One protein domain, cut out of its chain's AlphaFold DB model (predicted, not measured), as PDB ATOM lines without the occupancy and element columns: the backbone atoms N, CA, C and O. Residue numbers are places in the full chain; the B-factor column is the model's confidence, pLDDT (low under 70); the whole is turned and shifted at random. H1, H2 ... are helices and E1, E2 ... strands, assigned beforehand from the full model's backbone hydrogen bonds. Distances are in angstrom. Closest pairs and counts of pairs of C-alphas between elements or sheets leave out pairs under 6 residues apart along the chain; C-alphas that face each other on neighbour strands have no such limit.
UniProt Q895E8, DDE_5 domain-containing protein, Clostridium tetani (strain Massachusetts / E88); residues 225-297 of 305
ATOM      1  N   SER A 225      71.485 125.811 104.404       95.38
ATOM      2  CA  SER A 225      72.552 125.055 103.734       95.38
ATOM      3  C   SER A 225      72.226 123.569 103.502       95.38
ATOM      4  O   SER A 225      72.850 122.911 102.672       95.38
ATOM      5  N   ASN A 226      71.223 123.031 104.202       95.19
ATOM      6  CA  ASN A 226      70.732 121.662 104.038       95.19
ATOM      7  C   ASN A 226      69.664 121.503 102.937       95.19
ATOM      8  O   ASN A 226      69.156 120.394 102.749       95.19
ATOM      9  N   ARG A 227      69.268 122.576 102.232       94.88
ATOM     10  CA  ARG A 227      68.331 122.447 101.106       94.88
ATOM     11  C   ARG A 227      68.986 121.664  99.966       94.88
ATOM     12  O   ARG A 227      70.170 121.846  99.689       94.88
ATOM     13  N   LYS A 228      68.202 120.786  99.330       96.12
ATOM     14  CA  LYS A 228      68.653 119.953  98.210       96.12
ATOM     15  C   LYS A 228      68.599 120.723  96.892       96.12
ATOM     16  O   LYS A 228      67.588 121.366  96.606       96.12
ATOM     17  N   VAL A 229      69.655 120.579  96.107       96.88
ATOM     18  CA  VAL A 229      69.808 121.034  94.722       96.88
ATOM     19  C   VAL A 229      70.214 119.856  93.840       96.88
ATOM     20  O   VAL A 229      70.627 118.821  94.366       96.88
ATOM     21  N   SER A 230      70.097 120.003  92.521       95.50
ATOM     22  CA  SER A 230      70.459 118.944  91.569       95.50
ATOM     23  C   SER A 230      71.375 119.446  90.442       95.50
ATOM     24  O   SER A 230      70.933 119.528  89.292       95.50
ATOM     25  N   PRO A 231      72.629 119.848  90.725       92.81
ATOM     26  CA  PRO A 231      73.605 120.161  89.681       92.81
ATOM     27  C   PRO A 231      73.841 118.943  88.783       92.81
ATOM     28  O   PRO A 231      74.086 117.845  89.274       92.81
ATOM     29  N   LEU A 232      73.733 119.135  87.464       89.12
ATOM     30  CA  LEU A 232      73.895 118.068  86.462       89.12
ATOM     31  C   LEU A 232      73.009 116.827  86.727       89.12
ATOM     32  O   LEU A 232      73.369 115.711  86.369       89.12
ATOM     33  N   GLY A 233      71.861 117.009  87.389       90.06
ATOM     34  CA  GLY A 233      70.949 115.920  87.755       90.06
ATOM     35  C   GLY A 233      71.304 115.165  89.045       90.06
ATOM     36  O   GLY A 233      70.501 114.353  89.500       90.06
ATOM     37  N   ILE A 234      72.439 115.454  89.687       92.81
ATOM     38  CA  ILE A 234      72.876 114.770  90.914       92.81
ATOM     39  C   ILE A 234      72.322 115.502  92.136       92.81
ATOM     40  O   ILE A 234      72.706 116.634  92.415       92.81
ATOM     41  N   SER A 235      71.425 114.857  92.884       95.31
ATOM     42  CA  SER A 235      70.831 115.468  94.077       95.31
ATOM     43  C   SER A 235      71.828 115.533  95.235       95.31
ATOM     44  O   SER A 235      72.311 114.501  95.698       95.31
ATOM     45  N   MET A 236      72.079 116.736  95.748       97.06
ATOM     46  CA  MET A 236      72.967 116.980  96.886       97.06
ATOM     47  C   MET A 236      72.516 118.193  97.706       97.06
ATOM     48  O   MET A 236      71.676 118.979  97.263       97.06
ATOM     49  N   GLN A 237      73.041 118.364  98.917       97.50
ATOM     50  CA  GLN A 237      72.756 119.558  99.723       97.50
ATOM     51  C   GLN A 237      73.601 120.754  99.269       97.50
ATOM     52  O   GLN A 237      74.722 120.592  98.794       97.50
ATOM     53  N   LEU A 238      73.114 121.976  99.493       96.69
ATOM     54  CA  LEU A 238      73.878 123.193  99.193       96.69
ATOM     55  C   LEU A 238      75.246 123.233  99.891       96.69
ATOM     56  O   LEU A 238      76.239 123.589  99.260       96.69
ATOM     57  N   LYS A 239      75.329 122.798 101.157       96.56
ATOM     58  CA  LYS A 239      76.616 122.681 101.870       96.56
ATOM     59  C   LYS A 239      77.571 121.654 101.260       96.56
ATOM     60  O   LYS A 239      78.771 121.744 101.483       96.56
ATOM     61  N   GLU A 240      77.054 120.653 100.552       97.06
ATOM     62  CA  GLU A 240      77.877 119.655  99.863       97.06
ATOM     63  C   GLU A 240      78.374 120.226  98.542       97.06
ATOM     64  O   GLU A 240      79.571 120.166  98.285       97.06
ATOM     65  N   LEU A 241      77.493 120.873  97.771       96.38
ATOM     66  CA  LEU A 241      77.870 121.607  96.560       96.38
ATOM     67  C   LEU A 241      78.967 122.645  96.849       96.38
ATOM     68  O   LEU A 241      79.945 122.731  96.112       96.38
ATOM     69  N   GLY A 242      78.851 123.369  97.967       94.88
ATOM     70  CA  GLY A 242      79.837 124.356  98.409       94.88
ATOM     71  C   GLY A 242      81.270 123.824  98.552       94.88
ATOM     72  O   GLY A 242      82.202 124.612  98.431       94.88
ATOM     73  N   LYS A 243      81.465 122.512  98.761       94.88
ATOM     74  CA  LYS A 243      82.798 121.886  98.876       94.88
ATOM     75  C   LYS A 243      83.517 121.736  97.534       94.88
ATOM     76  O   LYS A 243      84.732 121.581  97.518       94.88
ATOM     77  N   TYR A 244      82.776 121.772  96.427       94.81
ATOM     78  CA  TYR A 244      83.316 121.651  95.068       94.81
ATOM     79  C   TYR A 244      83.622 123.011  94.432       94.81
ATOM     80  O   TYR A 244      84.080 123.079  93.294       94.81
ATOM     81  N   ILE A 245      83.354 124.101  95.150       95.69
ATOM     82  CA  ILE A 245      83.528 125.465  94.668       95.69
ATOM     83  C   ILE A 245      84.781 126.044  95.319       95.69
ATOM     84  O   ILE A 245      84.884 126.071  96.541       95.69
ATOM     85  N   ASN A 246      85.714 126.550  94.509       95.69
ATOM     86  CA  ASN A 246      86.833 127.356  94.994       95.69
ATOM     87  C   ASN A 246      86.424 128.841  94.986       95.69
ATOM     88  O   ASN A 246      86.344 129.429  93.908       95.69
ATOM     89  N   PRO A 247      86.191 129.493  96.143       95.69
ATOM     90  CA  PRO A 247      85.715 130.875  96.156       95.69
ATOM     91  C   PRO A 247      86.695 131.870  95.523       95.69
ATOM     92  O   PRO A 247      86.275 132.907  95.014       95.69
ATOM     93  N   SER A 248      87.993 131.554  95.505       94.56
ATOM     94  CA  SER A 248      89.032 132.433  94.950       94.56
ATOM     95  C   SER A 248      88.910 132.630  93.438       94.56
ATOM     96  O   SER A 248      89.407 133.629  92.923       94.56
ATOM     97  N   THR A 249      88.248 131.704  92.737       95.50
ATOM     98  CA  THR A 249      88.079 131.739  91.276       95.50
ATOM     99  C   THR A 249      86.772 132.404  90.838       95.50
ATOM    100  O   THR A 249      86.516 132.488  89.641       95.50
ATOM    101  N   LEU A 250      85.922 132.829  91.777       96.19
ATOM    102  CA  LEU A 250      84.614 133.421  91.486       96.19
ATOM    103  C   LEU A 250      84.706 134.934  91.292       96.19
ATOM    104  O   LEU A 250      85.627 135.574  91.798       96.19
ATOM    105  N   ASP A 251      83.698 135.529  90.662       93.81
ATOM    106  CA  ASP A 251      83.601 136.982  90.527       93.81
ATOM    107  C   ASP A 251      83.440 137.680  91.889       93.81
ATOM    108  O   ASP A 251      82.806 137.155  92.812       93.81
ATOM    109  N   VAL A 252      84.027 138.879  92.017       94.69
ATOM    110  CA  VAL A 252      83.844 139.741  93.197       94.69
ATOM    111  C   VAL A 252      82.637 140.638  92.991       94.69
ATOM    112  O   VAL A 252      82.597 141.429  92.055       94.69
ATOM    113  N   VAL A 253      81.709 140.602  93.940       94.06
ATOM    114  CA  VAL A 253      80.593 141.541  94.036       94.06
ATOM    115  C   VAL A 253      80.782 142.393  95.285       94.06
ATOM    116  O   VAL A 253      81.069 141.870  96.361       94.06
ATOM    117  N   THR A 254      80.625 143.711  95.164       95.06
ATOM    118  CA  THR A 254      80.695 144.626  96.313       95.06
ATOM    119  C   THR A 254      79.295 145.095  96.692       95.06
ATOM    120  O   THR A 254      78.591 145.677  95.873       95.06
ATOM    121  N   VAL A 255      78.895 144.870  97.943       91.75
ATOM    122  CA  VAL A 255      77.593 145.272  98.489       91.75
ATOM    123  C   VAL A 255      77.829 146.094  99.749       91.75
ATOM    124  O   VAL A 255      78.373 145.588 100.727       91.75
ATOM    125  N   LYS A 256      77.427 147.372  99.736       92.38
ATOM    126  CA  LYS A 256      77.580 148.300 100.877       92.38
ATOM    127  C   LYS A 256      79.003 148.295 101.477       92.38
ATOM    128  O   LYS A 256      79.175 148.229 102.690       92.38
ATOM    129  N   GLY A 257      80.024 148.300 100.619       92.75
ATOM    130  CA  GLY A 257      81.439 148.290 101.017       92.75
ATOM    131  C   GLY A 257      82.011 146.919 101.408       92.75
ATOM    132  O   GLY A 257      83.226 146.788 101.528       92.75
ATOM    133  N   LYS A 258      81.179 145.880 101.546       95.19
ATOM    134  CA  LYS A 258      81.634 144.500 101.763       95.19
ATOM    135  C   LYS A 258      81.830 143.777 100.438       95.19
ATOM    136  O   LYS A 258      81.013 143.920  99.530       95.19
ATOM    137  N   LYS A 259      82.888 142.976 100.336       96.56
ATOM    138  CA  LYS A 259      83.188 142.168  99.149       96.56
ATOM    139  C   LYS A 259      82.710 140.734  99.349       96.56
ATOM    140  O   LYS A 259      82.915 140.153 100.412       96.56
ATOM    141  N   TYR A 260      82.130 140.162  98.305       97.19
ATOM    142  CA  TYR A 260      81.660 138.784  98.256       97.19
ATOM    143  C   TYR A 260      82.210 138.091  97.014       97.19
ATOM    144  O   TYR A 260      82.289 138.703  95.952       97.19
ATOM    145  N   ARG A 261      82.548 136.809  97.135       97.31
ATOM    146  CA  ARG A 261      82.743 135.899  96.001       97.31
ATOM    147  C   ARG A 261      81.441 135.138  95.785       97.31
ATOM    148  O   ARG A 261      80.905 134.591  96.751       97.31
ATOM    149  N   VAL A 262      80.901 135.139  94.566       96.94
ATOM    150  CA  VAL A 262      79.540 134.632  94.316       96.94
ATOM    151  C   VAL A 262      79.545 133.524  93.275       96.94
ATOM    152  O   VAL A 262      79.988 133.717  92.148       96.94
ATOM    153  N   TYR A 263      79.014 132.363  93.650       96.69
ATOM    154  CA  TYR A 263      78.734 131.275  92.720       96.69
ATOM    155  C   TYR A 263      77.248 131.268  92.362       96.69
ATOM    156  O   TYR A 263      76.391 131.405  93.241       96.69
ATOM    157  N   LYS A 264      76.952 131.083  91.074       95.19
ATOM    158  CA  LYS A 264      75.595 131.061  90.527       95.19
ATOM    159  C   LYS A 264      75.192 129.627  90.175       95.19
ATOM    160  O   LYS A 264      75.790 129.017  89.296       95.19
ATOM    161  N   TYR A 265      74.146 129.119  90.816       95.25
ATOM    162  CA  TYR A 265      73.468 127.879  90.438       95.25
ATOM    163  C   TYR A 265      72.094 128.207  89.850       95.25
ATOM    164  O   TYR A 265      71.359 129.009  90.416       95.25
ATOM    165  N   GLU A 266      71.734 127.587  88.732       95.31
ATOM    166  CA  GLU A 266      70.394 127.674  88.148       95.31
ATOM    167  C   GLU A 266      69.857 126.256  87.963       95.31
ATOM    168  O   GLU A 266      70.539 125.400  87.394       95.31
ATOM    169  N   GLY A 267      68.665 125.995  88.489       94.50
ATOM    170  CA  GLY A 267      68.016 124.696  88.370       94.50
ATOM    171  C   GLY A 267      67.143 124.356  89.567       94.50
ATOM    172  O   GLY A 267      66.625 125.231  90.264       94.50
ATOM    173  N   LYS A 268      66.973 123.053  89.794       94.69
ATOM    174  CA  LYS A 268      66.048 122.521  90.790       94.69
ATOM    175  C   LYS A 268      66.508 122.807  92.216       94.69
ATOM    176  O   LYS A 268      67.618 122.450  92.610       94.69
ATOM    177  N   VAL A 269      65.604 123.357  93.025       94.31
ATOM    178  CA  VAL A 269      65.784 123.568  94.467       94.31
ATOM    179  C   VAL A 269      64.591 122.956  95.194       94.31
ATOM    180  O   VAL A 269      63.464 123.431  95.076       94.31
ATOM    181  N   LEU A 270      64.808 121.905  95.986       88.81
ATOM    182  CA  LEU A 270      63.726 121.139  96.624       88.81
ATOM    183  C   LEU A 270      62.674 120.648  95.600       88.81
ATOM    184  O   LEU A 270      62.968 119.775  94.786       88.81
ATOM    185  N   LYS A 271      61.444 121.181  95.674       90.44
ATOM    186  CA  LYS A 271      60.320 120.903  94.763       90.44
ATOM    187  C   LYS A 271      60.094 122.027  93.737       90.44
ATOM    188  O   LYS A 271      59.095 122.009  93.037       90.44
ATOM    189  N   ILE A 272      60.992 123.009  93.684       91.69
ATOM    190  CA  ILE A 272      60.943 124.134  92.749       91.69
ATOM    191  C   ILE A 272      61.824 123.745  91.566       91.69
ATOM    192  O   ILE A 272      63.029 123.570  91.740       91.69
ATOM    193  N   GLU A 273      61.227 123.553  90.390       89.12
ATOM    194  CA  GLU A 273      61.942 122.990  89.233       89.12
ATOM    195  C   GLU A 273      63.026 123.918  88.687       89.12
ATOM    196  O   GLU A 273      64.088 123.447  88.285       89.12
ATOM    197  N   ASN A 274      62.791 125.231  88.714       91.00
ATOM    198  CA  ASN A 274      63.784 126.197  88.273       91.00
ATOM    199  C   ASN A 274      63.838 127.413  89.201       91.00
ATOM    200  O   ASN A 274      62.861 128.149  89.347       91.00
ATOM    201  N   ALA A 275      64.994 127.617  89.822       94.81
ATOM    202  CA  ALA A 275      65.315 128.796  90.602       94.81
ATOM    203  C   ALA A 275      66.792 129.157  90.429       94.81
ATOM    204  O   ALA A 275      67.648 128.317  90.148       94.81
ATOM    205  N   LEU A 276      67.084 130.432  90.652       96.12
ATOM    206  CA  LEU A 276      68.431 130.953  90.763       96.12
ATOM    207  C   LEU A 276      68.879 130.863  92.224       96.12
ATOM    208  O   LEU A 276      68.227 131.434  93.090       96.12
ATOM    209  N   VAL A 277      70.002 130.206  92.504       96.56
ATOM    210  CA  VAL A 277      70.653 130.223  93.816       96.56
ATOM    211  C   VAL A 277      72.005 130.915  93.719       96.56
ATOM    212  O   VAL A 277      72.826 130.590  92.863       96.56
ATOM    213  N   LEU A 278      72.245 131.852  94.629       96.50
ATOM    214  CA  LEU A 278      73.544 132.467  94.853       96.50
ATOM    215  C   LEU A 278      74.167 131.866  96.111       96.50
ATOM    216  O   LEU A 278      73.535 131.846  97.170       96.50
ATOM    217  N   ILE A 279      75.402 131.390  95.984       97.38
ATOM    218  CA  ILE A 279      76.246 130.984  97.108       97.38
ATOM    219  C   ILE A 279      77.278 132.091  97.301       97.38
ATOM    220  O   ILE A 279      78.150 132.289  96.453       97.38
ATOM    221  N   CYS A 280      77.130 132.845  98.385       97.00
ATOM    222  CA  CYS A 280      77.867 134.077  98.629       97.00
ATOM    223  C   CYS A 280      78.870 133.882  99.766       97.00
ATOM    224  O   CYS A 280      78.469 133.680 100.912       97.00
ATOM    225  N   TYR A 281      80.157 134.009  99.460       97.12
ATOM    226  CA  TYR A 281      81.250 133.930 100.428       97.12
ATOM    227  C   TYR A 281      81.733 135.346 100.758       97.12
ATOM    228  O   TYR A 281      82.275 136.028  99.886       97.12
ATOM    229  N   GLU A 282      81.522 135.818 101.992       96.69
ATOM    230  CA  GLU A 282      82.044 137.124 102.431       96.69
ATOM    231  C   GLU A 282      83.574 137.066 102.503       96.69
ATOM    232  O   GLU A 282      84.136 136.150 103.109       96.69
ATOM    233  N   VAL A 283      84.240 138.042 101.881       96.25
ATOM    234  CA  VAL A 283      85.697 138.195 101.945       96.25
ATOM    235  C   VAL A 283      86.057 138.868 103.266       96.25
ATOM    236  O   VAL A 283      85.617 139.989 103.524       96.25
ATOM    237  N   ASP A 284      86.884 138.204 104.069       92.38
ATOM    238  CA  ASP A 284      87.377 138.717 105.347       92.38
ATOM    239  C   ASP A 284      88.909 138.666 105.366       92.38
ATOM    240  O   ASP A 284      89.536 137.634 105.612       92.38
ATOM    241  N   GLY A 285      89.534 139.779 104.978       88.94
ATOM    242  CA  GLY A 285      90.977 139.841 104.756       88.94
ATOM    243  C   GLY A 285      91.436 138.860 103.670       88.94
ATOM    244  O   GLY A 285      91.143 139.050 102.490       88.94
ATOM    245  N   LYS A 286      92.188 137.827 104.075       87.31
ATOM    246  CA  LYS A 286      92.708 136.766 103.189       87.31
ATOM    247  C   LYS A 286      91.879 135.474 103.221       87.31
ATOM    248  O   LYS A 286      92.231 134.531 102.519       87.31
ATOM    249  N   ILE A 287      90.826 135.412 104.036       94.00
ATOM    250  CA  ILE A 287      89.978 134.225 104.201       94.00
ATOM    251  C   ILE A 287      88.540 134.500 103.739       94.00
ATOM    252  O   ILE A 287      88.160 135.639 103.456       94.00
ATOM    253  N   PHE A 288      87.739 133.438 103.664       94.81
ATOM    254  CA  PHE A 288      86.314 133.502 103.349       94.81
ATOM    255  C   PHE A 288      85.495 133.013 104.540       94.81
ATOM    256  O   PHE A 288      85.837 131.996 105.145       94.81
ATOM    257  N   LYS A 289      84.406 133.718 104.860       95.56
ATOM    258  CA  LYS A 289      83.429 133.252 105.856       95.56
ATOM    259  C   LYS A 289      82.579 132.111 105.303       95.56
ATOM    260  O   LYS A 289      82.511 131.904 104.088       95.56
ATOM    261  N   ASP A 290      81.874 131.434 106.207       94.25
ATOM    262  CA  ASP A 290      80.843 130.473 105.830       94.25
ATOM    263  C   ASP A 290      79.826 131.113 104.871       94.25
ATOM    264  O   ASP A 290      79.398 132.256 105.081       94.25
ATOM    265  N   PRO A 291      79.433 130.398 103.803       95.75
ATOM    266  CA  PRO A 291      78.598 130.970 102.765       95.75
ATOM    267  C   PRO A 291      77.166 131.216 103.234       95.75
ATOM    268  O   PRO A 291      76.558 130.408 103.944       95.75
ATOM    269  N   VAL A 292      76.592 132.297 102.715       95.69
ATOM    270  CA  VAL A 292      75.154 132.565 102.757       95.69
ATOM    271  C   VAL A 292      74.537 132.132 101.433       95.69
ATOM    272  O   VAL A 292      75.113 132.342 100.366       95.69
ATOM    273  N   TYR A 293      73.349 131.539 101.501       97.00
ATOM    274  CA  TYR A 293      72.630 131.036 100.339       97.00
ATOM    275  C   TYR A 293      71.390 131.892 100.110       97.00
ATOM    276  O   TYR A 293      70.574 132.050 101.019       97.00
ATOM    277  N   LEU A 294      71.229 132.424  98.903       96.56
ATOM    278  CA  LEU A 294      70.056 133.201  98.501       96.56
ATOM    279  C   LEU A 294      69.399 132.531  97.304       96.56
ATOM    280  O   LEU A 294      70.092 132.071  96.406       96.56
ATOM    281  N   MET A 295      68.074 132.499  97.270       95.88
ATOM    282  CA  MET A 295      67.286 132.017  96.142       95.88
ATOM    283  C   MET A 295      66.525 133.169  95.507       95.88
ATOM    284  O   MET A 295      66.021 134.032  96.220       95.88
ATOM    285  N   SER A 296      66.366 133.132  94.189       96.38
ATOM    286  CA  SER A 296      65.393 133.928  93.457       96.38
ATOM    287  C   SER A 296      64.608 133.063  92.476       96.38
ATOM    288  O   SER A 296      65.173 132.194  91.815       96.38
ATOM    289  N   THR A 297      63.311 133.327  92.336       95.62
ATOM    290  CA  THR A 297      62.500 132.735  91.259       95.62
ATOM    291  C   THR A 297      62.554 133.546  89.962       95.62
ATOM    292  O   THR A 297      61.999 133.126  88.950       95.62
TER     293      THR A 297
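AT A GLANCE: This is residues 225 to 297 of the 305 residues of the protein "DDE_5 domain-containing protein" of Clostridium tetani (strain Massachusetts / E88) (UniProt Q895E8). What is the main picture? A strongly twisted, curled sheet of four strands is built on the long hairpin E2 and E3, with short E1 and E4 at its edges; one short helix, H1, lies over one face. What is its make-up? The 73 printed residues hold H1, E1, E2, E3 and E4 in that order; the class is mostly strand, and the sheet, E1 - E2 - E3 - E4, is antiparallel. The whole is compact, with a radius of gyration of the C-alphas of 12.4 A, and elongated, spanning 36 by 23 by 18 A.

IN THESE COORDINATES: Where does the first element begin? After residues 225 to 237, with no named element, H1 takes residues 238 to 244, 10.4 A long, from C-alpha 238 at (73.878, 123.193, 99.193). Where are the strands? E1 is residues 251 to 255, 13.0 A; E2 258 to 269, 27.3 A; E3 272 to 284, 32.7 A; E4 292 to 296, 13.6 A, ending at C-alpha 296 at (65.393, 133.928, 93.457).

HOW THE PARTS SIT: How are the strands joined? They form a meander, each the antiparallel neighbour of the one before: N 253 and O 260 are 2.8 A apart for E1 and E2, N 265 and O 277 2.8 A for E2 and E3, N 278 and O 294 2.8 A for E3 and E4. E2 bends by 76 degrees at residue 266, and E3 by 51 degrees at residue 275. Where is H1? It is on the sheet, over E3, at a height of 9.6 A, only just across the strands at 62 degrees to E3 on the local plane; their closest C-alphas, of Gly 242 and Ile 279, are 7.6 A apart. In H1, 1 of 3 O i to N i+4 pairs and 3 of 4 O i to N i+3 pairs are within hydrogen-bond range.

THE WHOLE: How far does it reach? The two C-alphas farthest apart, of Lys 271 and Gly 285, are 37.4 A apart. Is anything cut or uncertain? The printed part has no cut and no long link, and no printed residue is under 70 in pLDDT.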